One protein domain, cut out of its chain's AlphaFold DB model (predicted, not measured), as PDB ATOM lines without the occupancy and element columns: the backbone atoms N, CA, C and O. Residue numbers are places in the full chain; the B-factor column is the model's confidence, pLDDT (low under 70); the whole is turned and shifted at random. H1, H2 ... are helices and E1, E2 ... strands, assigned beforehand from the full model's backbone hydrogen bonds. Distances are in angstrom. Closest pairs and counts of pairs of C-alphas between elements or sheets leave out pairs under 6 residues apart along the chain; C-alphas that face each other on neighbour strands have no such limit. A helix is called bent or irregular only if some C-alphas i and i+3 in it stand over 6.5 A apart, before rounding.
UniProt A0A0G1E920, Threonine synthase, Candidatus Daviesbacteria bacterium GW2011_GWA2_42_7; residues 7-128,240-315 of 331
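This is residues 7 to 128 and 240 to 315 of the 331 residues of the protein "Threonine synthase" of Candidatus Daviesbacteria bacterium GW2011_GWA2_42_7 (UniProt A0A0G1E920). What does the model look like? The long helix H8, with H6 and H7 packed across it, makes the core, and three separate two-stranded ribbons lie round this core: the hairpin of E1 and E2 by H6, E3 and E4 by H7, and E5 and E6 by H8. H1, H2 and H4, with little H3 near H2, gather on another side, and E3 and E4 reach out to H5, the helix whose centre is farthest from the mean of the C-alphas. What is it made of? The printed part has 198 residues with nine named helices and six named strands, in the order E1 E2 H1 H2 H3 H4 E3 H5 E4 H6 H7 E5 H8 E6 H9. The class is mixed, helices and strands; E1 with E2 and E3 with E4 are antiparallel, E5 with E6 parallel. The whole is compact, with a radius of gyration of the C-alphas of 17.5 A and spans of 53 by 48 by 34 A.

Which elements come first? E1, residues 7 to 10, begins with C-alpha 7 at (192.670, 133.659, 214.622), and E2 is residues 33 to 37. H1 is residues 39 to 46, H2 residues 49 to 61, 18.4 A long, H3 residues 63 to 66 and H4 residues 75 to 81. H4 is irregular, with C-alphas 76 and 79 lying 7.8 A apart. What follows up to the cut? E3 is residues 100 to 102, H5 residues 105 to 111 and E4 residues 117 to 119. And after it? H6 is residues 240 to 245 and H7 residues 247 to 255, 11.8 A long. E5, residues 263 to 268, is 15.2 A long; H8, residues 272 to 286, is 21.1 A long and begins at C-alpha 272 (188.662, 122.871, 200.333). E6, residues 295 to 300, is 16.2 A long, and H9, residues 310 to 315, ends at C-alpha 315 (187.931, 138.781, 199.504).

How does E1 pair? E1 and E2 form an antiparallel hairpin at 138 degrees, with N 9 and O 34 within hydrogen-bond range at 2.8 A. The closest C-alphas of E2 and H6 are those of Val 35 and Ala 243, 6.3 A apart. How do the first helices and E3 stand? H1 and H4 touch, closest at C-alphas Ile 42 and His 80, 6.4 A, opposite ways at 36 degrees, only just a steep tilt. H2 touches H4 with residues 56 to 60 alone, closest at C-alphas Leu 59 and Met 76, 6.9 A, at a shallow tilt of 22 degrees, opposite ways. E3 and E4 are antiparallel at 153 degrees, with N 118 and O 101 at 2.8 A; the closest C-alphas of E3 and H7 are those of Leu 100 and Ile 252, 7.3 A apart, and H5 touches no helix. What surrounds H8? H8 touches H6 with residues 272 to 277 alone, closest at C-alphas Ala 276 and Val 242, 5.2 A, about perpendicular at 74 degrees; it touches H7 at a steep tilt of 53 degrees, the same way, closest at C-alphas Leu 277 and Ala 249, 5.4 A. E5, H8 and E6 form a strand-helix-strand unit, two parallel neighbour strands with a helix between, its crossover right-handed; N 264 and O 295 are 3.0 A apart. H8 and H9 are near each other, with 5 pairs of C-alphas within 10 A. Are the helix backbones complete? In H1, H2, H5, H6, H7 and H8 every O i to N i+4 pair is within hydrogen-bond range; H4 has 1 of 3, beside 3 of 4 O i to N i+3 pairs, H9 has 1 of 2, and H3 is too short for such a pair.

How large is it? The two C-alphas farthest apart are those of Lys 28 and Trp 106, 54.9 A. Where is it cut, and which links are long? Residues 129 to 239 are not printed, and C-alphas 128 and 240 are 16.5 A apart across the cut. Of the links printed whole, E1 to E2 and H4 to E3 are long. Where is confidence low? The mean pLDDT of the printed part is 89.7, but residues 298 to 315 are under 70.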
ATOM      1  N   TRP A   7     194.073 133.678 214.211       96.75
ATOM      2  CA  TRP A   7     192.670 133.659 214.622       96.75
ATOM      3  C   TRP A   7     191.804 133.094 213.499       96.75
ATOM      4  O   TRP A   7     192.217 133.054 212.344       96.75
ATOM      5  N   GLN A   8     190.575 132.691 213.811       96.50
ATOM      6  CA  GLN A   8     189.607 132.364 212.765       96.50
ATOM      7  C   GLN A   8     188.885 133.642 212.322       96.50
ATOM      8  O   GLN A   8     188.452 134.438 213.157       96.50
ATOM      9  N   LYS A   9     188.743 133.860 211.015       97.00
ATOM     10  CA  LYS A   9     187.993 134.979 210.434       97.00
ATOM     11  C   LYS A   9     186.850 134.450 209.577       97.00
ATOM     12  O   LYS A   9     187.041 133.531 208.781       97.00
ATOM     13  N   CYS A  10     185.657 135.015 209.738       96.62
ATOM     14  CA  CYS A  10     184.525 134.674 208.884       96.62
ATOM     15  C   CYS A  10     184.671 135.268 207.485       96.62
ATOM     16  O   CYS A  10     184.947 136.456 207.349       96.62
ATOM     17  N   ILE A  11     184.401 134.458 206.460       94.06
ATOM     18  CA  ILE A  11     184.498 134.877 205.054       94.06
ATOM     19  C   ILE A  11     183.370 135.815 204.596       94.06
ATOM     20  O   ILE A  11     183.433 136.335 203.489       94.06
ATOM     21  N   ALA A  12     182.314 135.971 205.402       95.50
ATOM     22  CA  ALA A  12     181.119 136.729 205.029       95.50
ATOM     23  C   ALA A  12     180.925 137.999 205.862       95.50
ATOM     24  O   ALA A  12     180.614 139.044 205.308       95.50
ATOM     25  N   CYS A  13     181.078 137.915 207.187       96.12
ATOM     26  CA  CYS A  13     180.868 139.054 208.091       96.12
ATOM     27  C   CYS A  13     182.161 139.583 208.724       96.12
ATOM     28  O   CYS A  13     182.096 140.365 209.669       96.12
ATOM     29  N   ASP A  14     183.323 139.090 208.278       95.75
ATOM     30  CA  ASP A  14     184.659 139.468 208.759       95.75
ATOM     31  C   ASP A  14     184.901 139.300 210.270       95.75
ATOM     32  O   ASP A  14     185.930 139.732 210.794       95.75
ATOM     33  N   ALA A  15     183.991 138.628 210.985       96.81
ATOM     34  CA  ALA A  15     184.109 138.410 212.417       96.81
ATOM     35  C   ALA A  15     185.418 137.686 212.755       96.81
ATOM     36  O   ALA A  15     185.650 136.563 212.301       96.81
ATOM     37  N   LYS A  16     186.246 138.338 213.575       96.44
ATOM     38  CA  LYS A  16     187.466 137.783 214.165       96.44
ATOM     39  C   LYS A  16     187.111 136.991 215.422       96.44
ATOM     40  O   LYS A  16     186.475 137.521 216.329       96.44
ATOM     41  N   ILE A  17     187.517 135.729 215.456       94.56
ATOM     42  CA  ILE A  17     187.196 134.761 216.504       94.56
ATOM     43  C   ILE A  17     188.501 134.306 217.150       94.56
ATOM     44  O   ILE A  17     189.410 133.836 216.460       94.56
ATOM     45  N   SER A  18     188.590 134.462 218.472       91.00
ATOM     46  CA  SER A  18     189.767 134.051 219.241       91.00
ATOM     47  C   SER A  18     189.969 132.530 219.160       91.00
ATOM     48  O   SER A  18     188.984 131.793 219.276       91.00
ATOM     49  N   PRO A  19     191.208 132.031 219.005       90.06
ATOM     50  CA  PRO A  19     191.520 130.599 218.971       90.06
ATOM     51  C   PRO A  19     191.541 129.990 220.387       90.06
ATOM     52  O   PRO A  19     192.483 129.311 220.787       90.06
ATOM     53  N   GLU A  20     190.520 130.269 221.187       91.12
ATOM     54  CA  GLU A  20     190.367 129.756 222.559       91.12
ATOM     55  C   GLU A  20     189.393 128.580 222.626       91.12
ATOM     56  O   GLU A  20     189.350 127.845 223.605       91.12
ATOM     57  N   LYS A  21     188.612 128.395 221.563       88.06
ATOM     58  CA  LYS A  21     187.689 127.287 221.366       88.06
ATOM     59  C   LYS A  21     187.628 126.982 219.877       88.06
ATOM     60  O   LYS A  21     187.818 127.866 219.042       88.06
ATOM     61  N   PHE A  22     187.331 125.733 219.549       86.06
ATOM     62  CA  PHE A  22     187.076 125.335 218.179       86.06
ATOM     63  C   PHE A  22     185.690 125.807 217.707       86.06
ATOM     64  O   PHE A  22     184.679 125.524 218.351       86.06
ATOM     65  N   TYR A  23     185.645 126.475 216.553       88.88
ATOM     66  CA  TYR A  23     184.404 126.805 215.852       88.88
ATOM     67  C   TYR A  23     184.399 126.167 214.468       88.88
ATOM     68  O   TYR A  23     185.295 126.414 213.655       88.88
ATOM     69  N   TYR A  24     183.365 125.373 214.186       87.25
ATOM     70  CA  TYR A  24     183.188 124.756 212.872       87.25
ATOM     71  C   TYR A  24     182.594 125.729 211.841       87.25
ATOM     72  O   TYR A  24     182.976 125.712 210.671       87.25
ATOM     73  N   THR A  25     181.695 126.613 212.281       90.94
ATOM     74  CA  THR A  25     181.156 127.733 211.496       90.94
ATOM     75  C   THR A  25     181.151 129.014 212.327       90.94
ATOM     76  O   THR A  25     181.371 128.989 213.538       90.94
ATOM     77  N   CYS A  26     180.952 130.160 211.678       93.25
ATOM     78  CA  CYS A  26     180.926 131.447 212.350       93.25
ATOM     79  C   CYS A  26     179.770 131.515 213.363       93.25
ATOM     80  O   CYS A  26     178.616 131.428 212.948       93.25
ATOM     81  N   PRO A  27     180.032 131.801 214.653       91.81
ATOM     82  CA  PRO A  27     178.983 131.889 215.667       91.81
ATOM     83  C   PRO A  27     178.046 133.090 215.466       91.81
ATOM     84  O   PRO A  27     176.993 133.147 216.086       91.81
ATOM     85  N   LYS A  28     178.412 134.063 214.615       94.00
ATOM     86  CA  LYS A  28     177.576 135.241 214.328       94.00
ATOM     87  C   LYS A  28     176.609 135.045 213.160       94.00
ATOM     88  O   LYS A  28     175.541 135.640 213.170       94.00
ATOM     89  N   CYS A  29     176.994 134.292 212.129       94.00
ATOM     90  CA  CYS A  29     176.208 134.197 210.888       94.00
ATOM     91  C   CYS A  29     176.163 132.799 210.252       94.00
ATOM     92  O   CYS A  29     175.630 132.652 209.156       94.00
ATOM     93  N   GLY A  30     176.765 131.780 210.875       91.56
ATOM     94  CA  GLY A  30     176.785 130.396 210.382       91.56
ATOM     95  C   GLY A  30     177.643 130.149 209.133       91.56
ATOM     96  O   GLY A  30     177.686 129.028 208.628       91.56
ATOM     97  N   ASN A  31     178.336 131.166 208.610       93.75
ATOM     98  CA  ASN A  31     179.168 131.032 207.410       93.75
ATOM     99  C   ASN A  31     180.552 130.421 207.718       93.75
ATOM    100  O   ASN A  31     180.915 130.210 208.876       93.75
ATOM    101  N   LEU A  32     181.338 130.125 206.681       93.44
ATOM    102  CA  LEU A  32     182.643 129.476 206.812       93.44
ATOM    103  C   LEU A  32     183.687 130.385 207.472       93.44
ATOM    104  O   LEU A  32     183.607 131.618 207.432       93.44
ATOM    105  N   LEU A  33     184.688 129.735 208.061       94.56
ATOM    106  CA  LEU A  33     185.832 130.364 208.705       94.56
ATOM    107  C   LEU A  33     187.117 129.999 207.957       94.56
ATOM    108  O   LEU A  33     187.256 128.880 207.463       94.56
ATOM    109  N   LEU A  34     188.066 130.926 207.932       95.88
ATOM    110  CA  LEU A  34     189.450 130.696 207.522       95.88
ATOM    111  C   LEU A  34     190.381 131.044 208.679       95.88
ATOM    112  O   LEU A  34     190.037 131.876 209.518       95.88
ATOM    113  N   VAL A  35     191.553 130.415 208.731       97.00
ATOM    114  CA  VAL A  35     192.605 130.837 209.658       97.00
ATOM    115  C   VAL A  35     193.312 132.037 209.043       97.00
ATOM    116  O   VAL A  35     193.913 131.930 207.976       97.00
ATOM    117  N   GLU A  36     193.225 133.175 209.719       97.12
ATOM    118  CA  GLU A  36     194.016 134.368 209.443       97.12
ATOM    119  C   GLU A  36     195.125 134.515 210.474       97.12
ATOM    120  O   GLU A  36     195.105 133.906 211.544       97.12
ATOM    121  N   ARG A  37     196.114 135.334 210.139       96.25
ATOM    122  CA  ARG A  37     197.392 135.365 210.837       96.25
ATOM    123  C   ARG A  37     197.943 136.778 210.932       96.25
ATOM    124  O   ARG A  37     197.642 137.643 210.114       96.25
ATOM    125  N   ASP A  38     198.732 137.011 211.967       97.06
ATOM    126  CA  ASP A  38     199.408 138.277 212.202       97.06
ATOM    127  C   ASP A  38     200.613 138.395 211.263       97.06
ATOM    128  O   ASP A  38     201.703 137.890 211.536       97.06
ATOM    129  N   GLU A  39     200.407 139.063 210.131       96.75
ATOM    130  CA  GLU A  39     201.456 139.269 209.131       96.75
ATOM    131  C   GLU A  39     202.654 140.056 209.693       96.75
ATOM    132  O   GLU A  39     203.782 139.801 209.275       96.75
ATOM    133  N   ALA A  40     202.458 140.932 210.690       97.06
ATOM    134  CA  ALA A  40     203.555 141.671 211.318       97.06
ATOM    135  C   ALA A  40     204.436 140.752 212.178       97.06
ATOM    136  O   ALA A  40     205.663 140.889 212.185       97.06
ATOM    137  N   TRP A  41     203.836 139.773 212.866       97.00
ATOM    138  CA  TRP A  41     204.598 138.739 213.570       97.00
ATOM    139  C   TRP A  41     205.436 137.902 212.599       97.00
ATOM    140  O   TRP A  41     206.613 137.640 212.864       97.00
ATOM    141  N   ILE A  42     204.852 137.503 211.465       97.81
ATOM    142  CA  ILE A  42     205.553 136.701 210.454       97.81
ATOM    143  C   ILE A  42     206.668 137.530 209.809       97.81
ATOM    144  O   ILE A  42     207.785 137.039 209.681       97.81
ATOM    145  N   ASP A  43     206.428 138.799 209.474       97.19
ATOM    146  CA  ASP A  43     207.452 139.708 208.943       97.19
ATOM    147  C   ASP A  43     208.632 139.861 209.898       97.19
ATOM    148  O   ASP A  43     209.782 139.779 209.471       97.19
ATOM    149  N   LYS A  44     208.363 140.011 211.197       97.44
ATOM    150  CA  LYS A  44     209.406 140.114 212.220       97.44
ATOM    151  C   LYS A  44     210.219 138.822 212.382       97.44
ATOM    152  O   LYS A  44     211.402 138.891 212.698       97.44
ATOM    153  N   THR A  45     209.586 137.662 212.215       96.50
ATOM    154  CA  THR A  45     210.174 136.357 212.577       96.50
ATOM    155  C   THR A  45     210.809 135.642 211.384       96.50
ATOM    156  O   THR A  45     211.863 135.027 211.511       96.50
ATOM    157  N   VAL A  46     210.161 135.724 210.225       97.44
ATOM    158  CA  VAL A  46     210.516 135.025 208.981       97.44
ATOM    159  C   VAL A  46     211.051 136.004 207.927       97.44
ATOM    160  O   VAL A  46     211.852 135.621 207.077       97.44
ATOM    161  N   GLY A  47     210.635 137.273 207.964       97.94
ATOM    162  CA  GLY A  47     210.947 138.264 206.932       97.94
ATOM    163  C   GLY A  47     210.001 138.203 205.728       97.94
ATOM    164  O   GLY A  47     208.982 137.510 205.739       97.94
ATOM    165  N   ARG A  48     210.342 138.930 204.656       97.88
ATOM    166  CA  ARG A  48     209.605 138.962 203.374       97.88
ATOM    167  C   ARG A  48     210.529 138.666 202.196       97.88
ATOM    168  O   ARG A  48     211.753 138.746 202.317       97.88
ATOM    169  N   GLY A  49     209.948 138.342 201.044       97.75
ATOM    170  CA  GLY A  49     210.681 138.150 199.797       97.75
ATOM    171  C   GLY A  49     211.832 137.155 199.936       97.75
ATOM    172  O   GLY A  49     211.666 136.079 200.504       97.75
ATOM    173  N   LYS A  50     213.019 137.542 199.459       97.88
ATOM    174  CA  LYS A  50     214.236 136.716 199.523       97.88
ATOM    175  C   LYS A  50     214.637 136.319 200.949       97.88
ATOM    176  O   LYS A  50     215.135 135.216 201.127       97.88
ATOM    177  N   ILE A  51     214.393 137.172 201.949       98.44
ATOM    178  CA  ILE A  51     214.717 136.864 203.354       98.44
ATOM    179  C   ILE A  51     213.865 135.686 203.834       98.44
ATOM    180  O   ILE A  51     214.395 134.727 204.387       98.44
ATOM    181  N   ALA A  52     212.563 135.718 203.539       98.25
ATOM    182  CA  ALA A  52     211.660 134.623 203.876       98.25
ATOM    183  C   ALA A  52     211.978 133.337 203.103       98.25
ATOM    184  O   ALA A  52     211.932 132.257 203.684       98.25
ATOM    185  N   ARG A  53     212.345 133.443 201.816       98.56
ATOM    186  CA  ARG A  53     212.819 132.294 201.022       98.56
ATOM    187  C   ARG A  53     214.026 131.637 201.699       98.56
ATOM    188  O   ARG A  53     213.970 130.458 202.024       98.56
ATOM    189  N   GLN A  54     215.045 132.430 202.038       98.44
ATOM    190  CA  GLN A  54     216.245 131.948 202.723       98.44
ATOM    191  C   GLN A  54     215.941 131.351 204.104       98.44
ATOM    192  O   GLN A  54     216.578 130.379 204.497       98.44
ATOM    193  N   PHE A  55     214.979 131.911 204.848       98.44
ATOM    194  CA  PHE A  55     214.544 131.356 206.131       98.44
ATOM    195  C   PHE A  55     214.057 129.909 205.974       98.44
ATOM    196  O   PHE A  55     214.525 129.033 206.701       98.44
ATOM    197  N   PHE A  56     213.161 129.647 205.017       98.25
ATOM    198  CA  PHE A  56     212.612 128.304 204.797       98.25
ATOM    199  C   PHE A  56     213.593 127.358 204.100       98.25
ATOM    200  O   PHE A  56     213.642 126.185 204.470       98.25
ATOM    201  N   ASP A  57     214.423 127.864 203.181       98.06
ATOM    202  CA  ASP A  57     215.517 127.095 202.578       98.06
ATOM    203  C   ASP A  57     216.472 126.602 203.683       98.06
ATOM    204  O   ASP A  57     216.762 125.410 203.789       98.06
ATOM    205  N   ASN A  58     216.904 127.502 204.577       97.44
ATOM    206  CA  ASN A  58     217.754 127.154 205.716       97.44
ATOM    207  C   ASN A  58     217.054 126.193 206.676       97.44
ATOM    208  O   ASN A  58     217.700 125.297 207.216       97.44
ATOM    209  N   LEU A  59     215.755 126.376 206.921       96.81
ATOM    210  CA  LEU A  59     215.007 125.494 207.807       96.81
ATOM    211  C   LEU A  59     214.961 124.064 207.257       96.81
ATOM    212  O   LEU A  59     215.215 123.144 208.021       96.81
ATOM    213  N   ARG A  60     214.706 123.873 205.954       96.56
ATOM    214  CA  ARG A  60     214.628 122.533 205.345       96.56
ATOM    215  C   ARG A  60     215.989 121.865 205.181       96.56
ATOM    216  O   ARG A  60     216.095 120.667 205.395       96.56
ATOM    217  N   PHE A  61     217.004 122.609 204.740       96.19
ATOM    218  CA  PHE A  61     218.275 122.021 204.291       96.19
ATOM    219  C   PHE A  61     219.402 122.077 205.333       96.19
ATOM    220  O   PHE A  61     220.515 121.639 205.054       96.19
ATOM    221  N   SER A  62     219.144 122.618 206.527       96.00
ATOM    222  CA  SER A  62     220.076 122.549 207.660       96.00
ATOM    223  C   SER A  62     219.616 121.525 208.696       96.00
ATOM    224  O   SER A  62     218.483 121.057 208.651       96.00
ATOM    225  N   LYS A  63     220.454 121.266 209.710       94.44
ATOM    226  CA  LYS A  63     220.115 120.403 210.858       94.44
ATOM    227  C   LYS A  63     218.833 120.810 211.597       94.44
ATOM    228  O   LYS A  63     218.269 119.997 212.313       94.44
ATOM    229  N   LYS A  64     218.360 122.054 211.431       92.94
ATOM    230  CA  LYS A  64     217.075 122.489 211.999       92.94
ATOM    231  C   LYS A  64     215.884 121.745 211.397       92.94
ATOM    232  O   LYS A  64     214.865 121.635 212.069       92.94
ATOM    233  N   GLY A  65     216.001 121.254 210.164       92.88
ATOM    234  CA  GLY A  65     214.967 120.456 209.510       92.88
ATOM    235  C   GLY A  65     214.776 119.096 210.174       92.88
ATOM    236  O   GLY A  65     213.673 118.568 210.161       92.88
ATOM    237  N   ASP A  66     215.812 118.576 210.834       93.12
ATOM    238  CA  ASP A  66     215.750 117.304 211.559       93.12
ATOM    239  C   ASP A  66     215.128 117.463 212.960       93.12
ATOM    240  O   ASP A  66     214.756 116.481 213.605       93.12
ATOM    241  N   GLU A  67     214.997 118.697 213.462       95.88
ATOM    242  CA  GLU A  67     214.380 118.962 214.759       95.88
ATOM    243  C   GLU A  67     212.859 118.787 214.686       95.88
ATOM    244  O   GLU A  67     212.192 119.340 213.813       95.88
ATOM    245  N   TYR A  68     212.270 118.096 215.663       96.12
ATOM    246  CA  TYR A  68     210.814 118.023 215.774       96.12
ATOM    247  C   TYR A  68     210.199 119.422 215.993       96.12
ATOM    248  O   TYR A  68     210.667 120.161 216.875       96.12
ATOM    249  N   PRO A  69     209.118 119.800 215.276       96.94
ATOM    250  CA  PRO A  69     208.373 119.046 214.254       96.94
ATOM    251  C   PRO A  69     208.775 119.364 212.796       96.94
ATOM    252  O   PRO A  69     208.066 118.975 211.871       96.94
ATOM    253  N   TYR A  70     209.867 120.090 212.560       97.38
ATOM    254  CA  TYR A  70     210.239 120.650 211.252       97.38
ATOM    255  C   TYR A  70     210.618 119.615 210.186       97.38
ATOM    256  O   TYR A  70     210.634 119.957 209.005       97.38
ATOM    257  N   GLY A  71     210.801 118.352 210.575       96.56
ATOM    258  CA  GLY A  71     210.925 117.230 209.642       96.56
ATOM    259  C   GLY A  71     209.628 116.883 208.900       96.56
ATOM    260  O   GLY A  71     209.634 115.974 208.078       96.56
ATOM    261  N   SER A  72     208.513 117.564 209.188       98.06
ATOM    262  CA  SER A  72     207.273 117.503 208.403       98.06
ATOM    263  C   SER A  72     207.210 118.651 207.395       98.06
ATOM    264  O   SER A  72     207.432 119.820 207.733       98.06
ATOM    265  N   GLY A  73     206.822 118.325 206.161       97.69
ATOM    266  CA  GLY A  73     206.573 119.298 205.099       97.69
ATOM    267  C   GLY A  73     205.333 120.161 205.345       97.69
ATOM    268  O   GLY A  73     205.071 121.081 204.576       97.69
ATOM    269  N   VAL A  74     204.584 119.914 206.425       98.56
ATOM    270  CA  VAL A  74     203.585 120.842 206.971       98.56
ATOM    271  C   VAL A  74     204.212 121.751 208.022       98.56
ATOM    272  O   VAL A  74     204.116 122.976 207.925       98.56
ATOM    273  N   PHE A  75     204.868 121.174 209.029       98.50
ATOM    274  CA  PHE A  75     205.312 121.923 210.202       98.50
ATOM    275  C   PHE A  75     206.599 122.718 210.001       98.50
ATOM    276  O   PHE A  75     206.827 123.667 210.751       98.50
ATOM    277  N   MET A  76     207.386 122.467 208.951       97.62
ATOM    278  CA  MET A  76     208.410 123.432 208.530       97.62
ATOM    279  C   MET A  76     207.798 124.817 208.230       97.62
ATOM    280  O   MET A  76     208.438 125.850 208.412       97.62
ATOM    281  N   TRP A  77     206.523 124.865 207.827       98.25
ATOM    282  CA  TRP A  77     205.792 126.102 207.555       98.25
ATOM    283  C   TRP A  77     205.062 126.642 208.780       98.25
ATOM    284  O   TRP A  77     204.323 127.614 208.652       98.25
ATOM    285  N   LEU A  78     205.248 126.057 209.967       97.00
ATOM    286  CA  LEU A  78     204.502 126.425 211.170       97.00
ATOM    287  C   LEU A  78     204.539 127.936 211.477       97.00
ATOM    288  O   LEU A  78     203.464 128.506 211.670       97.00
ATOM    289  N   PRO A  79     205.696 128.637 211.411       96.62
ATOM    290  CA  PRO A  79     205.738 130.090 211.604       96.62
ATOM    291  C   PRO A  79     204.917 130.879 210.571       96.62
ATOM    292  O   PRO A  79     204.566 132.027 210.815       96.62
ATOM    293  N   HIS A  80     204.631 130.286 209.413       97.00
ATOM    294  CA  HIS A  80     203.845 130.887 208.345       97.00
ATOM    295  C   HIS A  80     202.354 130.564 208.465       97.00
ATOM    296  O   HIS A  80     201.532 131.457 208.302       97.00
ATOM    297  N   ILE A  81     201.978 129.309 208.716       97.31
ATOM    298  CA  ILE A  81     200.565 128.894 208.719       97.31
ATOM    299  C   ILE A  81     199.881 129.124 210.074       97.31
ATOM    300  O   ILE A  81     198.712 129.494 210.097       97.31
ATOM    301  N   LEU A  82     200.604 128.968 211.190       97.50
ATOM    302  CA  LEU A  82     200.113 129.177 212.558       97.50
ATOM    303  C   LEU A  82     201.187 129.888 213.408       97.50
ATOM    304  O   LEU A  82     201.831 129.273 214.263       97.50
ATOM    305  N   PRO A  83     201.417 131.194 213.194       96.94
ATOM    306  CA  PRO A  83     202.446 131.942 213.911       96.94
ATOM    307  C   PRO A  83     202.277 131.883 215.438       96.94
ATOM    308  O   PRO A  83     201.201 132.136 215.989       96.94
ATOM    309  N   GLY A  84     203.368 131.552 216.130       95.62
ATOM    310  CA  GLY A  84     203.412 131.362 217.584       95.62
ATOM    311  C   GLY A  84     202.763 130.078 218.103       95.62
ATOM    312  O   GLY A  84     202.587 129.954 219.313       95.62
ATOM    313  N   PHE A  85     202.400 129.130 217.233       97.25
ATOM    314  CA  PHE A  85     201.943 127.817 217.676       97.25
ATOM    315  C   PHE A  85     203.059 127.074 218.444       97.25
ATOM    316  O   PHE A  85     204.202 127.052 217.979       97.25
ATOM    317  N   PRO A  86     202.755 126.464 219.606       96.12
ATOM    318  CA  PRO A  86     203.730 125.711 220.397       96.12
ATOM    319  C   PRO A  86     204.172 124.439 219.665       96.12
ATOM    320  O   PRO A  86     203.377 123.526 219.441       96.12
ATOM    321  N   LYS A  87     205.454 124.363 219.295       95.44
ATOM    322  CA  LYS A  87     206.000 123.270 218.475       95.44
ATOM    323  C   LYS A  87     205.842 121.890 219.126       95.44
ATOM    324  O   LYS A  87     205.660 120.897 218.436       95.44
ATOM    325  N   GLU A  88     205.854 121.839 220.454       95.75
ATOM    326  CA  GLU A  88     205.662 120.645 221.278       95.75
ATOM    327  C   GLU A  88     204.231 120.085 221.238       95.75
ATOM    328  O   GLU A  88     204.005 118.958 221.666       95.75
ATOM    329  N   MET A  89     203.264 120.856 220.727       97.19
ATOM    330  CA  MET A  89     201.876 120.412 220.542       97.19
ATOM    331  C   MET A  89     201.562 120.030 219.097       97.19
ATOM    332  O   MET A  89     200.427 119.660 218.800       97.19
ATOM    333  N   ALA A  90     202.545 120.122 218.197       98.25
ATOM    334  CA  ALA A  90     202.410 119.563 216.864       98.25
ATOM    335  C   ALA A  90     202.239 118.043 216.974       98.25
ATOM    336  O   ALA A  90     202.881 117.402 217.808       98.25
ATOM    337  N   VAL A  91     201.390 117.475 216.127       98.56
ATOM    338  CA  VAL A  91     201.173 116.037 215.965       98.56
ATOM    339  C   VAL A  91     201.523 115.696 214.528       98.56
ATOM    340  O   VAL A  91     200.707 115.864 213.629       98.56
ATOM    341  N   SER A  92     202.765 115.269 214.328       98.25
ATOM    342  CA  SER A  92     203.345 114.997 213.016       98.25
ATOM    343  C   SER A  92     203.584 113.508 212.829       98.25
ATOM    344  O   SER A  92     204.113 112.852 213.724       98.25
ATOM    345  N   LEU A  93     203.272 113.009 211.637       97.94
ATOM    346  CA  LEU A  93     203.700 111.694 211.154       97.94
ATOM    347  C   LEU A  93     204.673 111.837 209.975       97.94
ATOM    348  O   LEU A  93     204.773 110.943 209.141       97.94
ATOM    349  N   HIS A  94     205.374 112.976 209.910       96.19
ATOM    350  CA  HIS A  94     206.242 113.375 208.798       96.19
ATOM    351  C   HIS A  94     205.504 113.585 207.470       96.19
ATOM    352  O   HIS A  94     206.082 113.433 206.399       96.19
ATOM    353  N   GLU A  95     204.233 113.989 207.520       98.31
ATOM    354  CA  GLU A  95     203.504 114.358 206.311       98.31
ATOM    355  C   GLU A  95     204.084 115.592 205.608       98.31
ATOM    356  O   GLU A  95     204.651 116.497 206.222       98.31
ATOM    357  N   GLY A  96     203.870 115.655 204.299       97.31
ATOM    358  CA  GLY A  96     204.488 116.623 203.408       97.31
ATOM    359  C   GLY A  96     205.782 116.080 202.812       97.31
ATOM    360  O   GLY A  96     206.019 114.879 202.846       97.31
ATOM    361  N   PHE A  97     206.576 116.958 202.203       96.75
ATOM    362  CA  PHE A  97     207.762 116.577 201.424       96.75
ATOM    363  C   PHE A  97     207.500 115.471 200.393       96.75
ATOM    364  O   PHE A  97     208.362 114.639 200.133       96.75
ATOM    365  N   THR A  98     206.310 115.485 199.796       97.81
ATOM    366  CA  THR A  98     205.902 114.503 198.789       97.81
ATOM    367  C   THR A  98     206.648 114.735 197.487       97.81
ATOM    368  O   THR A  98     207.075 115.858 197.190       97.81
ATOM    369  N   ASP A  99     206.775 113.700 196.667       97.00
ATOM    370  CA  ASP A  99     207.512 113.823 195.418       97.00
ATOM    371  C   ASP A  99     206.834 114.818 194.471       97.00
ATOM    372  O   ASP A  99     205.612 114.827 194.288       97.00
ATOM    373  N   LEU A 100     207.651 115.658 193.841       96.19
ATOM    374  CA  LEU A 100     207.276 116.439 192.670       96.19
ATOM    375  C   LEU A 100     207.994 115.826 191.468       96.19
ATOM    376  O   LEU A 100     209.113 116.218 191.141       96.19
ATOM    377  N   PHE A 101     207.374 114.823 190.848       91.00
ATOM    378  CA  PHE A 101     208.031 114.048 189.799       91.00
ATOM    379  C   PHE A 101     207.668 114.552 188.405       91.00
ATOM    380  O   PHE A 101     206.540 114.975 188.143       91.00
ATOM    381  N   GLU A 102     208.631 114.479 187.496       93.38
ATOM    382  CA  GLU A 102     208.431 114.774 186.084       93.38
ATOM    383  C   GLU A 102     207.942 113.531 185.342       93.38
ATOM    384  O   GLU A 102     208.462 112.430 185.532       93.38
ATOM    385  N   ILE A 103     206.939 113.694 184.478       90.75
ATOM    386  CA  ILE A 103     206.440 112.572 183.678       90.75
ATOM    387  C   ILE A 103     207.501 112.060 182.683       90.75
ATOM    388  O   ILE A 103     208.353 112.828 182.232       90.75
ATOM    389  N   PRO A 104     207.451 110.782 182.269       94.31
ATOM    390  CA  PRO A 104     208.402 110.242 181.299       94.31
ATOM    391  C   PRO A 104     208.229 110.842 179.893       94.31
ATOM    392  O   PRO A 104     207.134 111.243 179.488       94.31
ATOM    393  N   ASP A 105     209.306 110.839 179.102       94.94
ATOM    394  CA  ASP A 105     209.357 111.498 177.787       94.94
ATOM    395  C   ASP A 105     208.347 110.970 176.764       94.94
ATOM    396  O   ASP A 105     207.867 111.727 175.917       94.94
ATOM    397  N   TRP A 106     207.995 109.684 176.827       95.88
ATOM    398  CA  TRP A 106     206.969 109.124 175.945       95.88
ATOM    399  C   TRP A 106     205.600 109.772 176.206       95.88
ATOM    400  O   TRP A 106     204.892 110.110 175.257       95.88
ATOM    401  N   LEU A 107     205.265 110.036 177.476       90.94
ATOM    402  CA  LEU A 107     203.997 110.653 177.851       90.94
ATOM    403  C   LEU A 107     203.993 112.132 177.469       90.94
ATOM    404  O   LEU A 107     203.002 112.605 176.917       90.94
ATOM    405  N   LYS A 108     205.124 112.836 177.653       92.69
ATOM    406  CA  LYS A 108     205.305 114.229 177.199       92.69
ATOM    407  C   LYS A 108     205.001 114.375 175.709       92.69
ATOM    408  O   LYS A 108     204.269 115.281 175.315       92.69
ATOM    409  N   LYS A 109     205.538 113.463 174.885       93.19
ATOM    410  CA  LYS A 109     205.307 113.424 173.430       93.19
ATOM    411  C   LYS A 109     203.841 113.158 173.094       93.19
ATOM    412  O   LYS A 109     203.295 113.840 172.236       93.19
ATOM    413  N   GLN A 110     203.204 112.216 173.789       93.69
ATOM    414  CA  GLN A 110     201.809 111.848 173.547       93.69
ATOM    415  C   GLN A 110     200.824 112.981 173.879       93.69
ATOM    416  O   GLN A 110     199.868 113.190 173.140       93.69
ATOM    417  N   ILE A 111     201.047 113.716 174.974       90.81
ATOM    418  CA  ILE A 111     200.141 114.794 175.415       90.81
ATOM    419  C   ILE A 111     200.545 116.184 174.902       90.81
ATOM    420  O   ILE A 111     199.808 117.148 175.097       90.81
ATOM    421  N   GLY A 112     201.719 116.308 174.276       90.19
ATOM    422  CA  GLY A 112     202.248 117.575 173.763       90.19
ATOM    423  C   GLY A 112     202.721 118.558 174.844       90.19
ATOM    424  O   GLY A 112     202.828 119.752 174.567       90.19
ATOM    425  N   LEU A 113     203.014 118.088 176.064       86.75
ATOM    426  CA  LEU A 113     203.469 118.918 177.190       86.75
ATOM    427  C   LEU A 113     204.890 118.542 177.598       86.75
ATOM    428  O   LEU A 113     205.163 117.394 177.921       86.75
ATOM    429  N   LYS A 114     205.799 119.524 177.601       86.19
ATOM    430  CA  LYS A 114     207.229 119.296 177.877       86.19
ATOM    431  C   LYS A 114     207.580 119.283 179.367       86.19
ATOM    432  O   LYS A 114     208.458 118.533 179.757       86.19
ATOM    433  N   ASN A 115     206.886 120.082 180.175       87.38
ATOM    434  CA  ASN A 115     207.242 120.342 181.574       87.38
ATOM    435  C   ASN A 115     206.061 120.009 182.497       87.38
ATOM    436  O   ASN A 115     205.602 120.875 183.238       87.38
ATOM    437  N   LEU A 116     205.514 118.791 182.391       90.62
ATOM    438  CA  LEU A 116     204.443 118.328 183.274       90.62
ATOM    439  C   LEU A 116     205.047 117.633 184.506       90.62
ATOM    440  O   LEU A 116     205.769 116.643 184.385       90.62
ATOM    441  N   LEU A 117     204.728 118.172 185.679       95.19
ATOM    442  CA  LEU A 117     205.114 117.667 186.989       95.19
ATOM    443  C   LEU A 117     203.866 117.221 187.750       95.19
ATOM    444  O   LEU A 117     202.810 117.844 187.632       95.19
ATOM    445  N   ILE A 118     203.999 116.182 188.563       95.56
ATOM    446  CA  ILE A 118     202.917 115.651 189.391       95.56
ATOM    447  C   ILE A 118     203.360 115.692 190.853       95.56
ATOM    448  O   ILE A 118     204.392 115.132 191.217       95.56
ATOM    449  N   LYS A 119     202.562 116.365 191.690       97.19
ATOM    450  CA  LYS A 119     202.752 116.409 193.143       97.19
ATOM    451  C   LYS A 119     202.049 115.210 193.788       97.19
ATOM    452  O   LYS A 119     200.817 115.150 193.792       97.19
ATOM    453  N   MET A 120     202.819 114.252 194.300       96.06
ATOM    454  CA  MET A 120     202.333 112.939 194.742       96.06
ATOM    455  C   MET A 120     201.829 112.926 196.181       96.06
ATOM    456  O   MET A 120     202.363 112.278 197.073       96.06
ATOM    457  N   GLU A 121     200.701 113.592 196.396       96.56
ATOM    458  CA  GLU A 121     200.066 113.682 197.716       96.56
ATOM    459  C   GLU A 121     199.486 112.355 198.247       96.56
ATOM    460  O   GLU A 121     199.028 112.299 199.385       96.56
ATOM    461  N   GLY A 122     199.497 111.293 197.436       95.62
ATOM    462  CA  GLY A 122     199.133 109.936 197.850       95.62
ATOM    463  C   GLY A 122     200.233 109.197 198.622       95.62
ATOM    464  O   GLY A 122     200.000 108.090 199.074       95.62
ATOM    465  N   GLN A 123     201.425 109.783 198.780       95.81
ATOM    466  CA  GLN A 123     202.543 109.187 199.533       95.81
ATOM    467  C   GLN A 123     202.494 109.485 201.042       95.81
ATOM    468  O   GLN A 123     203.430 109.171 201.773       95.81
ATOM    469  N   LEU A 124     201.439 110.158 201.501       97.12
ATOM    470  CA  LEU A 124     201.276 110.560 202.896       97.12
ATOM    471  C   LEU A 124     200.781 109.387 203.772       97.12
ATOM    472  O   LEU A 124     200.346 108.380 203.219       97.12
ATOM    473  N   PRO A 125     200.838 109.474 205.117       97.44
ATOM    474  CA  PRO A 125     200.544 108.350 206.017       97.44
ATOM    475  C   PRO A 125     199.188 107.647 205.830       97.44
ATOM    476  O   PRO A 125     199.098 106.439 206.030       97.44
ATOM    477  N   SER A 126     198.128 108.376 205.467       97.12
ATOM    478  CA  SER A 126     196.817 107.805 205.113       97.12
ATOM    479  C   SER A 126     196.617 107.630 203.607       97.12
ATOM    480  O   SER A 126     195.512 107.329 203.164       97.12
ATOM    481  N   GLU A 127     197.678 107.836 202.829       96.94
ATOM    482  CA  GLU A 127     197.712 107.830 201.367       96.94
ATOM    483  C   GLU A 127     196.863 108.949 200.736       96.94
ATOM    484  O   GLU A 127     196.329 108.831 199.632       96.94
ATOM    485  N   SER A 128     196.722 110.081 201.439       96.44
ATOM    486  CA  SER A 128     195.880 111.195 200.994       96.44
ATOM    487  C   SER A 128     196.427 112.562 201.396       96.44
ATOM    488  O   SER A 128     196.809 112.788 202.542       96.44
ATOM    489  N   PHE A 240     191.351 124.931 210.084       97.19
ATOM    490  CA  PHE A 240     192.705 124.436 210.346       97.19
ATOM    491  C   PHE A 240     193.135 123.375 209.334       97.19
ATOM    492  O   PHE A 240     194.303 123.326 208.951       97.19
ATOM    493  N   ARG A 241     192.186 122.587 208.812       97.31
ATOM    494  CA  ARG A 241     192.475 121.682 207.692       97.31
ATOM    495  C   ARG A 241     192.866 122.444 206.433       97.31
ATOM    496  O   ARG A 241     193.781 122.016 205.736       97.31
ATOM    497  N   VAL A 242     192.194 123.563 206.156       96.44
ATOM    498  CA  VAL A 242     192.555 124.451 205.039       96.44
ATOM    499  C   VAL A 242     193.959 125.013 205.261       96.44
ATOM    500  O   VAL A 242     194.788 124.875 204.369       96.44
ATOM    501  N   ALA A 243     194.262 125.526 206.458       97.69
ATOM    502  CA  ALA A 243     195.583 126.069 206.793       97.69
ATOM    503  C   ALA A 243     196.723 125.054 206.593       97.69
ATOM    504  O   ALA A 243     197.767 125.395 206.044       97.69
ATOM    505  N   GLY A 244     196.523 123.788 206.974       98.31
ATOM    506  CA  GLY A 244     197.501 122.733 206.693       98.31
ATOM    507  C   GLY A 244     197.645 122.423 205.201       98.31
ATOM    508  O   GLY A 244     198.758 122.250 204.708       98.31
ATOM    509  N   GLN A 245     196.548 122.423 204.441       98.19
ATOM    510  CA  GLN A 245     196.574 122.197 202.988       98.19
ATOM    511  C   GLN A 245     197.220 123.350 202.199       98.19
ATOM    512  O   GLN A 245     197.698 123.128 201.089       98.19
ATOM    513  N   GLU A 246     197.321 124.561 202.766       98.38
ATOM    514  CA  GLU A 246     198.061 125.677 202.151       98.38
ATOM    515  C   GLU A 246     199.532 125.319 201.889       98.38
ATOM    516  O   GLU A 246     200.149 125.842 200.954       98.38
ATOM    517  N   THR A 247     200.082 124.391 202.679       98.62
ATOM    518  CA  THR A 247     201.471 123.929 202.566       98.62
ATOM    519  C   THR A 247     201.771 123.222 201.252       98.62
ATOM    520  O   THR A 247     202.912 123.259 200.815       98.62
ATOM    521  N   ILE A 248     200.764 122.688 200.549       98.31
ATOM    522  CA  ILE A 248     200.954 122.064 199.229       98.31
ATOM    523  C   ILE A 248     201.531 123.077 198.237       98.31
ATOM    524  O   ILE A 248     202.511 122.796 197.552       98.31
ATOM    525  N   ALA A 249     200.948 124.277 198.167       97.81
ATOM    526  CA  ALA A 249     201.414 125.312 197.247       97.81
ATOM    527  C   ALA A 249     202.766 125.907 197.671       97.81
ATOM    528  O   ALA A 249     203.596 126.195 196.801       97.81
ATOM    529  N   LEU A 250     202.999 126.052 198.984       98.38
ATOM    530  CA  LEU A 250     204.299 126.461 199.526       98.38
ATOM    531  C   LEU A 250     205.382 125.467 199.109       98.38
ATOM    532  O   LEU A 250     206.407 125.870 198.570       98.38
ATOM    533  N   GLU A 251     205.118 124.177 199.293       98.31
ATOM    534  CA  GLU A 251     206.047 123.098 198.987       98.31
ATOM    535  C   GLU A 251     206.310 122.978 197.483       98.31
ATOM    536  O   GLU A 251     207.468 122.938 197.094       98.31
ATOM    537  N   ILE A 252     205.279 123.048 196.627       98.19
ATOM    538  CA  ILE A 252     205.456 123.074 195.162       98.19
ATOM    539  C   ILE A 252     206.387 124.218 194.750       98.19
ATOM    540  O   ILE A 252     207.334 124.016 193.992       98.19
ATOM    541  N   CYS A 253     206.139 125.434 195.241       98.00
ATOM    542  CA  CYS A 253     206.974 126.575 194.877       98.00
ATOM    543  C   CYS A 253     208.385 126.449 195.460       98.00
ATOM    544  O   CYS A 253     209.343 126.829 194.795       98.00
ATOM    545  N   HIS A 254     208.531 125.909 196.670       98.06
ATOM    546  CA  HIS A 254     209.826 125.669 197.300       98.06
ATOM    547  C   HIS A 254     210.656 124.624 196.536       98.06
ATOM    548  O   HIS A 254     211.821 124.874 196.223       98.06
ATOM    549  N   ASP A 255     210.043 123.498 196.156       97.50
ATOM    550  CA  ASP A 255     210.653 122.447 195.331       97.50
ATOM    551  C   ASP A 255     211.111 123.013 193.975       97.50
ATOM    552  O   ASP A 255     212.201 122.699 193.494       97.50
ATOM    553  N   LEU A 256     210.348 123.956 193.411       96.81
ATOM    554  CA  LEU A 256     210.679 124.700 192.190       96.81
ATOM    555  C   LEU A 256     211.618 125.900 192.411       96.81
ATOM    556  O   LEU A 256     211.701 126.790 191.561       96.81
ATOM    557  N   ARG A 257     212.344 125.952 193.537       96.94
ATOM    558  CA  ARG A 257     213.292 127.036 193.868       96.94
ATOM    559  C   ARG A 257     212.642 128.422 193.815       96.94
ATOM    560  O   ARG A 257     213.196 129.372 193.260       96.94
ATOM    561  N   TRP A 258     211.441 128.517 194.373       97.25
ATOM    562  CA  TRP A 258     210.598 129.712 194.419       97.25
ATOM    563  C   TRP A 258     210.155 130.236 193.049       97.25
ATOM    564  O   TRP A 258     209.696 131.374 192.937       97.25
ATOM    565  N   LYS A 259     210.254 129.410 191.997       94.00
ATOM    566  CA  LYS A 259     209.656 129.697 190.693       94.00
ATOM    567  C   LYS A 259     208.227 129.183 190.668       94.00
ATOM    568  O   LYS A 259     207.966 127.998 190.850       94.00
ATOM    569  N   THR A 260     207.289 130.084 190.412       93.50
ATOM    570  CA  THR A 260     205.883 129.715 190.258       93.50
ATOM    571  C   THR A 260     205.675 128.955 188.950       93.50
ATOM    572  O   THR A 260     206.178 129.412 187.915       93.50
ATOM    573  N   PRO A 261     204.901 127.858 188.955       92.25
ATOM    574  CA  PRO A 261     204.491 127.204 187.720       92.25
ATOM    575  C   PRO A 261     203.611 128.114 186.848       92.25
ATOM    576  O   PRO A 261     203.012 129.085 187.316       92.25
ATOM    577  N   ASP A 262     203.503 127.795 185.558       89.19
ATOM    578  CA  ASP A 262     202.562 128.477 184.661       89.19
ATOM    579  C   ASP A 262     201.112 128.133 184.994       89.19
ATOM    580  O   ASP A 262     200.260 129.024 185.055       89.19
ATOM    581  N   TRP A 263     200.857 126.853 185.270       91.44
ATOM    582  CA  TRP A 263     199.537 126.341 185.602       91.44
ATOM    583  C   TRP A 263     199.588 125.439 186.823       91.44
ATOM    584  O   TRP A 263     200.621 124.861 187.150       91.44
ATOM    585  N   ILE A 264     198.450 125.332 187.495       91.94
ATOM    586  CA  ILE A 264     198.202 124.281 188.473       91.94
ATOM    587  C   ILE A 264     196.861 123.647 188.122       91.94
ATOM    588  O   ILE A 264     195.816 124.311 188.155       91.94
ATOM    589  N   ALA A 265     196.896 122.359 187.788       91.12
ATOM    590  CA  ALA A 265     195.715 121.525 187.669       91.12
ATOM    591  C   ALA A 265     195.434 120.830 189.007       91.12
ATOM    592  O   ALA A 265     196.283 120.123 189.545       91.12
ATOM    593  N   VAL A 266     194.229 121.020 189.555       88.69
ATOM    594  CA  VAL A 266     193.820 120.390 190.820       88.69
ATOM    595  C   VAL A 266     192.437 119.743 190.683       88.69
ATOM    596  O   VAL A 266     191.483 120.410 190.255       88.69
ATOM    597  N   PRO A 267     192.283 118.452 191.037       86.44
ATOM    598  CA  PRO A 267     190.971 117.826 191.138       86.44
ATOM    599  C   PRO A 267     190.128 118.506 192.222       86.44
ATOM    600  O   PRO A 267     190.574 118.678 193.358       86.44
ATOM    601  N   ALA A 268     188.889 118.875 191.891       82.25
ATOM    602  CA  ALA A 268     187.985 119.541 192.828       82.25
ATOM    603  C   ALA A 268     186.751 118.682 193.144       82.25
ATOM    604  O   ALA A 268     185.843 118.546 192.322       82.25
ATOM    605  N   GLY A 269     186.727 118.145 194.370       79.50
ATOM    606  CA  GLY A 269     185.527 117.626 195.037       79.50
ATOM    607  C   GLY A 269     184.838 118.736 195.838       79.50
ATOM    608  O   GLY A 269     184.243 119.642 195.267       79.50
ATOM    609  N   ASN A 270     185.007 118.732 197.167       75.31
ATOM    610  CA  ASN A 270     184.399 119.717 198.083       75.31
ATOM    611  C   ASN A 270     185.029 121.128 198.046       75.31
ATOM    612  O   ASN A 270     184.657 121.984 198.842       75.31
ATOM    613  N   GLY A 271     186.028 121.375 197.192       84.12
ATOM    614  CA  GLY A 271     186.655 122.694 197.029       84.12
ATOM    615  C   GLY A 271     187.685 123.122 198.076       84.12
ATOM    616  O   GLY A 271     188.459 124.025 197.790       84.12
ATOM    617  N   GLY A 272     187.750 122.475 199.245       87.69
ATOM    618  CA  GLY A 272     188.662 122.871 200.333       87.69
ATOM    619  C   GLY A 272     190.136 122.947 199.917       87.69
ATOM    620  O   GLY A 272     190.787 123.955 200.174       87.69
ATOM    621  N   ASN A 273     190.626 121.939 199.185       91.75
ATOM    622  CA  ASN A 273     192.011 121.912 198.704       91.75
ATOM    623  C   ASN A 273     192.300 123.058 197.720       91.75
ATOM    624  O   ASN A 273     193.277 123.782 197.862       91.75
ATOM    625  N   LEU A 274     191.403 123.276 196.752       92.38
ATOM    626  CA  LEU A 274     191.516 124.391 195.808       92.38
ATOM    627  C   LEU A 274     191.576 125.736 196.548       92.38
ATOM    628  O   LEU A 274     192.425 126.567 196.234       92.38
ATOM    629  N   THR A 275     190.707 125.936 197.541       92.38
ATOM    630  CA  THR A 275     190.708 127.138 198.383       92.38
ATOM    631  C   THR A 275     192.043 127.314 199.107       92.38
ATOM    632  O   THR A 275     192.601 128.408 199.073       92.38
ATOM    633  N   ALA A 276     192.589 126.247 199.696       95.88
ATOM    634  CA  ALA A 276     193.878 126.282 200.381       95.88
ATOM    635  C   ALA A 276     195.025 126.689 199.440       95.88
ATOM    636  O   ALA A 276     195.782 127.609 199.741       95.88
ATOM    637  N   LEU A 277     195.120 126.073 198.257       96.12
ATOM    638  CA  LEU A 277     196.154 126.408 197.273       96.12
ATOM    639  C   LEU A 277     196.048 127.871 196.809       96.12
ATOM    640  O   LEU A 277     197.061 128.561 196.713       96.12
ATOM    641  N   LEU A 278     194.832 128.357 196.542       95.38
ATOM    642  CA  LEU A 278     194.603 129.742 196.118       95.38
ATOM    643  C   LEU A 278     195.005 130.747 197.202       95.38
ATOM    644  O   LEU A 278     195.734 131.694 196.908       95.38
ATOM    645  N   ILE A 279     194.560 130.531 198.444       95.50
ATOM    646  CA  ILE A 279     194.905 131.382 199.593       95.50
ATOM    647  C   ILE A 279     196.421 131.414 199.787       95.50
ATOM    648  O   ILE A 279     197.003 132.493 199.904       95.50
ATOM    649  N   SER A 280     197.061 130.246 199.752       97.62
ATOM    650  CA  SER A 280     198.506 130.112 199.912       97.62
ATOM    651  C   SER A 280     199.277 130.912 198.861       97.62
ATOM    652  O   SER A 280     200.123 131.735 199.203       97.62
ATOM    653  N   LEU A 281     198.928 130.784 197.577       97.31
ATOM    654  CA  LEU A 281     199.606 131.513 196.498       97.31
ATOM    655  C   LEU A 281     199.377 133.025 196.560       97.31
ATOM    656  O   LEU A 281     200.299 133.795 196.280       97.31
ATOM    657  N   LEU A 282     198.173 133.466 196.934       97.06
ATOM    658  CA  LEU A 282     197.883 134.886 197.144       97.06
ATOM    659  C   LEU A 282     198.762 135.457 198.259       97.06
ATOM    660  O   LEU A 282     199.461 136.447 198.042       97.06
ATOM    661  N   ARG A 283     198.808 134.769 199.401       97.38
ATOM    662  CA  ARG A 283     199.663 135.111 200.543       97.38
ATOM    663  C   ARG A 283     201.146 135.107 200.180       97.38
ATOM    664  O   ARG A 283     201.889 136.008 200.562       97.38
ATOM    665  N   MET A 284     201.599 134.120 199.411       97.88
ATOM    666  CA  MET A 284     202.973 134.055 198.919       97.88
ATOM    667  C   MET A 284     203.318 135.248 198.029       97.88
ATOM    668  O   MET A 284     204.389 135.835 198.187       97.88
ATOM    669  N   LYS A 285     202.417 135.628 197.116       97.50
ATOM    670  CA  LYS A 285     202.605 136.792 196.247       97.50
ATOM    671  C   LYS A 285     202.643 138.088 197.050       97.50
ATOM    672  O   LYS A 285     203.552 138.890 196.860       97.50
ATOM    673  N   GLU A 286     201.712 138.272 197.979       96.69
ATOM    674  CA  GLU A 286     201.676 139.439 198.864       96.69
ATOM    675  C   GLU A 286     202.953 139.564 199.706       96.69
ATOM    676  O   GLU A 286     203.473 140.659 199.924       96.69
ATOM    677  N   ARG A 287     203.531 138.438 200.135       95.62
ATOM    678  CA  ARG A 287     204.794 138.412 200.886       95.62
ATOM    679  C   ARG A 287     206.049 138.456 200.009       95.62
ATOM    680  O   ARG A 287     207.153 138.442 200.552       95.62
ATOM    681  N   GLY A 288     205.917 138.505 198.682       97.06
ATOM    682  CA  GLY A 288     207.041 138.503 197.737       97.06
ATOM    683  C   GLY A 288     207.788 137.166 197.640       97.06
ATOM    684  O   GLY A 288     208.890 137.100 197.088       97.06
ATOM    685  N   LEU A 289     207.224 136.078 198.175       97.44
ATOM    686  CA  LEU A 289     207.784 134.730 198.029       97.44
ATOM    687  C   LEU A 289     207.739 134.252 196.578       97.44
ATOM    688  O   LEU A 289     208.579 133.453 196.182       97.44
ATOM    689  N   ILE A 290     206.802 134.777 195.792       97.38
ATOM    690  CA  ILE A 290     206.690 134.559 194.353       97.38
ATOM    691  C   ILE A 290     206.365 135.866 193.638       97.38
ATOM    692  O   ILE A 290     205.728 136.751 194.209       97.38
ATOM    693  N   ASP A 291     206.755 135.954 192.370       94.62
ATOM    694  CA  ASP A 291     206.628 137.189 191.585       94.62
ATOM    695  C   ASP A 291     205.293 137.255 190.814       94.62
ATOM    696  O   ASP A 291     204.806 138.327 190.448       94.62
ATOM    697  N   ARG A 292     204.649 136.101 190.586       94.62
ATOM    698  CA  ARG A 292     203.377 135.983 189.856       94.62
ATOM    699  C   ARG A 292     202.499 134.866 190.413       94.62
ATOM    700  O   ARG A 292     202.970 134.021 191.160       94.62
ATOM    701  N   LEU A 293     201.223 134.864 190.026       93.62
ATOM    702  CA  LEU A 293     200.305 133.754 190.306       93.62
ATOM    703  C   LEU A 293     200.282 132.791 189.106       93.62
ATOM    704  O   LEU A 293     200.394 133.267 187.970       93.62
ATOM    705  N   PRO A 294     200.113 131.478 189.331       90.00
ATOM    706  CA  PRO A 294     199.834 130.527 188.263       90.00
ATOM    707  C   PRO A 294     198.382 130.664 187.789       90.00
ATOM    708  O   PRO A 294     197.521 131.191 188.501       90.00
ATOM    709  N   ILE A 295     198.083 130.139 186.602       85.56
ATOM    710  CA  ILE A 295     196.705 129.994 186.131       85.56
ATOM    711  C   ILE A 295     196.145 128.652 186.625       85.56
ATOM    712  O   ILE A 295     196.729 127.597 186.398       85.56
ATOM    713  N   PHE A 296     194.982 128.664 187.276       77.25
ATOM    714  CA  PHE A 296     194.342 127.433 187.747       77.25
ATOM    715  C   PHE A 296     193.471 126.791 186.669       77.25
ATOM    716  O   PHE A 296     192.595 127.447 186.097       77.25
ATOM    717  N   ARG A 297     193.647 125.482 186.450       71.62
ATOM    718  CA  ARG A 297     192.660 124.650 185.747       71.62
ATOM    719  C   ARG A 297     191.969 123.729 186.737       71.62
ATOM    720  O   ARG A 297     192.598 122.913 187.402       71.62
ATOM    721  N   ILE A 298     190.651 123.860 186.818       67.69
ATOM    722  CA  ILE A 298     189.820 123.072 187.724       67.69
ATOM    723  C   ILE A 298     189.104 122.017 186.892       67.69
ATOM    724  O   ILE A 298     188.336 122.354 185.988       67.69
ATOM    725  N   ARG A 299     189.326 120.740 187.210       58.59
ATOM    726  CA  ARG A 299     188.510 119.643 186.685       58.59
ATOM    727  C   ARG A 299     187.641 119.120 187.820       58.59
ATOM    728  O   ARG A 299     188.147 118.564 188.794       58.59
ATOM    729  N   SER A 300     186.335 119.343 187.709       47.41
ATOM    730  CA  SER A 300     185.357 118.756 188.620       47.41
ATOM    731  C   SER A 300     184.827 117.446 188.047       47.41
ATOM    732  O   SER A 300     184.587 117.353 186.846       47.41
ATOM    733  N   ALA A 301     184.610 116.458 188.914       45.12
ATOM    734  CA  ALA A 301     183.837 115.261 188.586       45.12
ATOM    735  C   ALA A 301     182.310 115.493 188.679       45.12
ATOM    736  O   ALA A 301     181.542 114.605 188.324       45.12
ATOM    737  N   PHE A 302     181.857 116.672 189.131       35.25
ATOM    738  CA  PHE A 302     180.445 116.986 189.359       35.25
ATOM    739  C   PHE A 302     179.946 118.117 188.434       35.25
ATOM    740  O   PHE A 302     180.475 119.231 188.486       35.25
ATOM    741  N   PRO A 303     178.873 117.900 187.641       35.19
ATOM    742  CA  PRO A 303     178.298 118.911 186.738       35.19
ATOM    743  C   PRO A 303     177.785 120.198 187.417       35.19
ATOM    744  O   PRO A 303     177.510 121.189 186.741       35.19
ATOM    745  N   GLY A 304     177.642 120.203 188.748       38.03
ATOM    746  CA  GLY A 304     177.085 121.310 189.537       38.03
ATOM    747  C   GLY A 304     178.069 122.426 189.915       38.03
ATOM    748  O   GLY A 304     177.660 123.409 190.529       38.03
ATOM    749  N   LEU A 305     179.352 122.332 189.547       42.25
ATOM    750  CA  LEU A 305     180.393 123.286 189.963       42.25
ATOM    751  C   LEU A 305     180.374 124.640 189.205       42.25
ATOM    752  O   LEU A 305     181.411 125.275 189.025       42.25
ATOM    753  N   LYS A 306     179.198 125.123 188.778       32.88
ATOM    754  CA  LYS A 306     179.038 126.413 188.073       32.88
ATOM    755  C   LYS A 306     179.252 127.650 188.969       32.88
ATOM    756  O   LYS A 306     179.438 128.740 188.441       32.88
ATOM    757  N   ASN A 307     179.301 127.498 190.297       34.69
ATOM    758  CA  ASN A 307     179.276 128.620 191.254       34.69
ATOM    759  C   ASN A 307     180.604 128.918 191.986       34.69
ATOM    760  O   ASN A 307     180.606 129.598 193.009       34.69
ATOM    761  N   PHE A 308     181.760 128.475 191.476       40.12
ATOM    762  CA  PHE A 308     183.060 128.754 192.125       40.12
ATOM    763  C   PHE A 308     183.582 130.192 191.959       40.12
ATOM    764  O   PHE A 308     184.580 130.566 192.571       40.12
ATOM    765  N   THR A 309     182.888 131.043 191.201       32.59
ATOM    766  CA  THR A 309     183.227 132.470 191.047       32.59
ATOM    767  C   THR A 309     183.070 133.278 192.351       32.59
ATOM    768  O   THR A 309     183.501 134.428 192.408       32.59
ATOM    769  N   VAL A 310     182.477 132.707 193.407       32.62
ATOM    770  CA  VAL A 310     182.104 133.447 194.626       32.62
ATOM    771  C   VAL A 310     183.264 133.632 195.620       32.62
ATOM    772  O   VAL A 310     183.356 134.702 196.210       32.62
ATOM    773  N   ILE A 311     184.214 132.693 195.749       34.12
ATOM    774  CA  ILE A 311     185.286 132.801 196.772       34.12
ATOM    775  C   ILE A 311     186.340 133.862 196.409       34.12
ATOM    776  O   ILE A 311     186.907 134.504 197.286       34.12
ATOM    777  N   LEU A 312     186.574 134.114 195.117       33.31
ATOM    778  CA  LEU A 312     187.533 135.140 194.690       33.31
ATOM    779  C   LEU A 312     186.957 136.562 194.765       33.31
ATOM    780  O   LEU A 312     187.716 137.505 194.955       33.31
ATOM    781  N   LYS A 313     185.633 136.734 194.640       26.73
ATOM    782  CA  LYS A 313     184.995 138.062 194.629       26.73
ATOM    783  C   LYS A 313     184.794 138.668 196.016       26.73
ATOM    784  O   LYS A 313     184.824 139.890 196.117       26.73
ATOM    785  N   SER A 314     184.563 137.859 197.053       28.95
ATOM    786  CA  SER A 314     184.263 138.380 198.395       28.95
ATOM    787  C   SER A 314     185.497 138.873 199.149       28.95
ATOM    788  O   SER A 314     185.355 139.731 200.009       28.95
ATOM    789  N   SER A 315     186.696 138.382 198.810       33.31
ATOM    790  CA  SER A 315     187.931 138.781 199.504       33.31
ATOM    791  C   SER A 315     188.820 139.736 198.703       33.31
ATOM    792  O   SER A 315     189.586 140.470 199.313       33.31
TER     793      SER A 315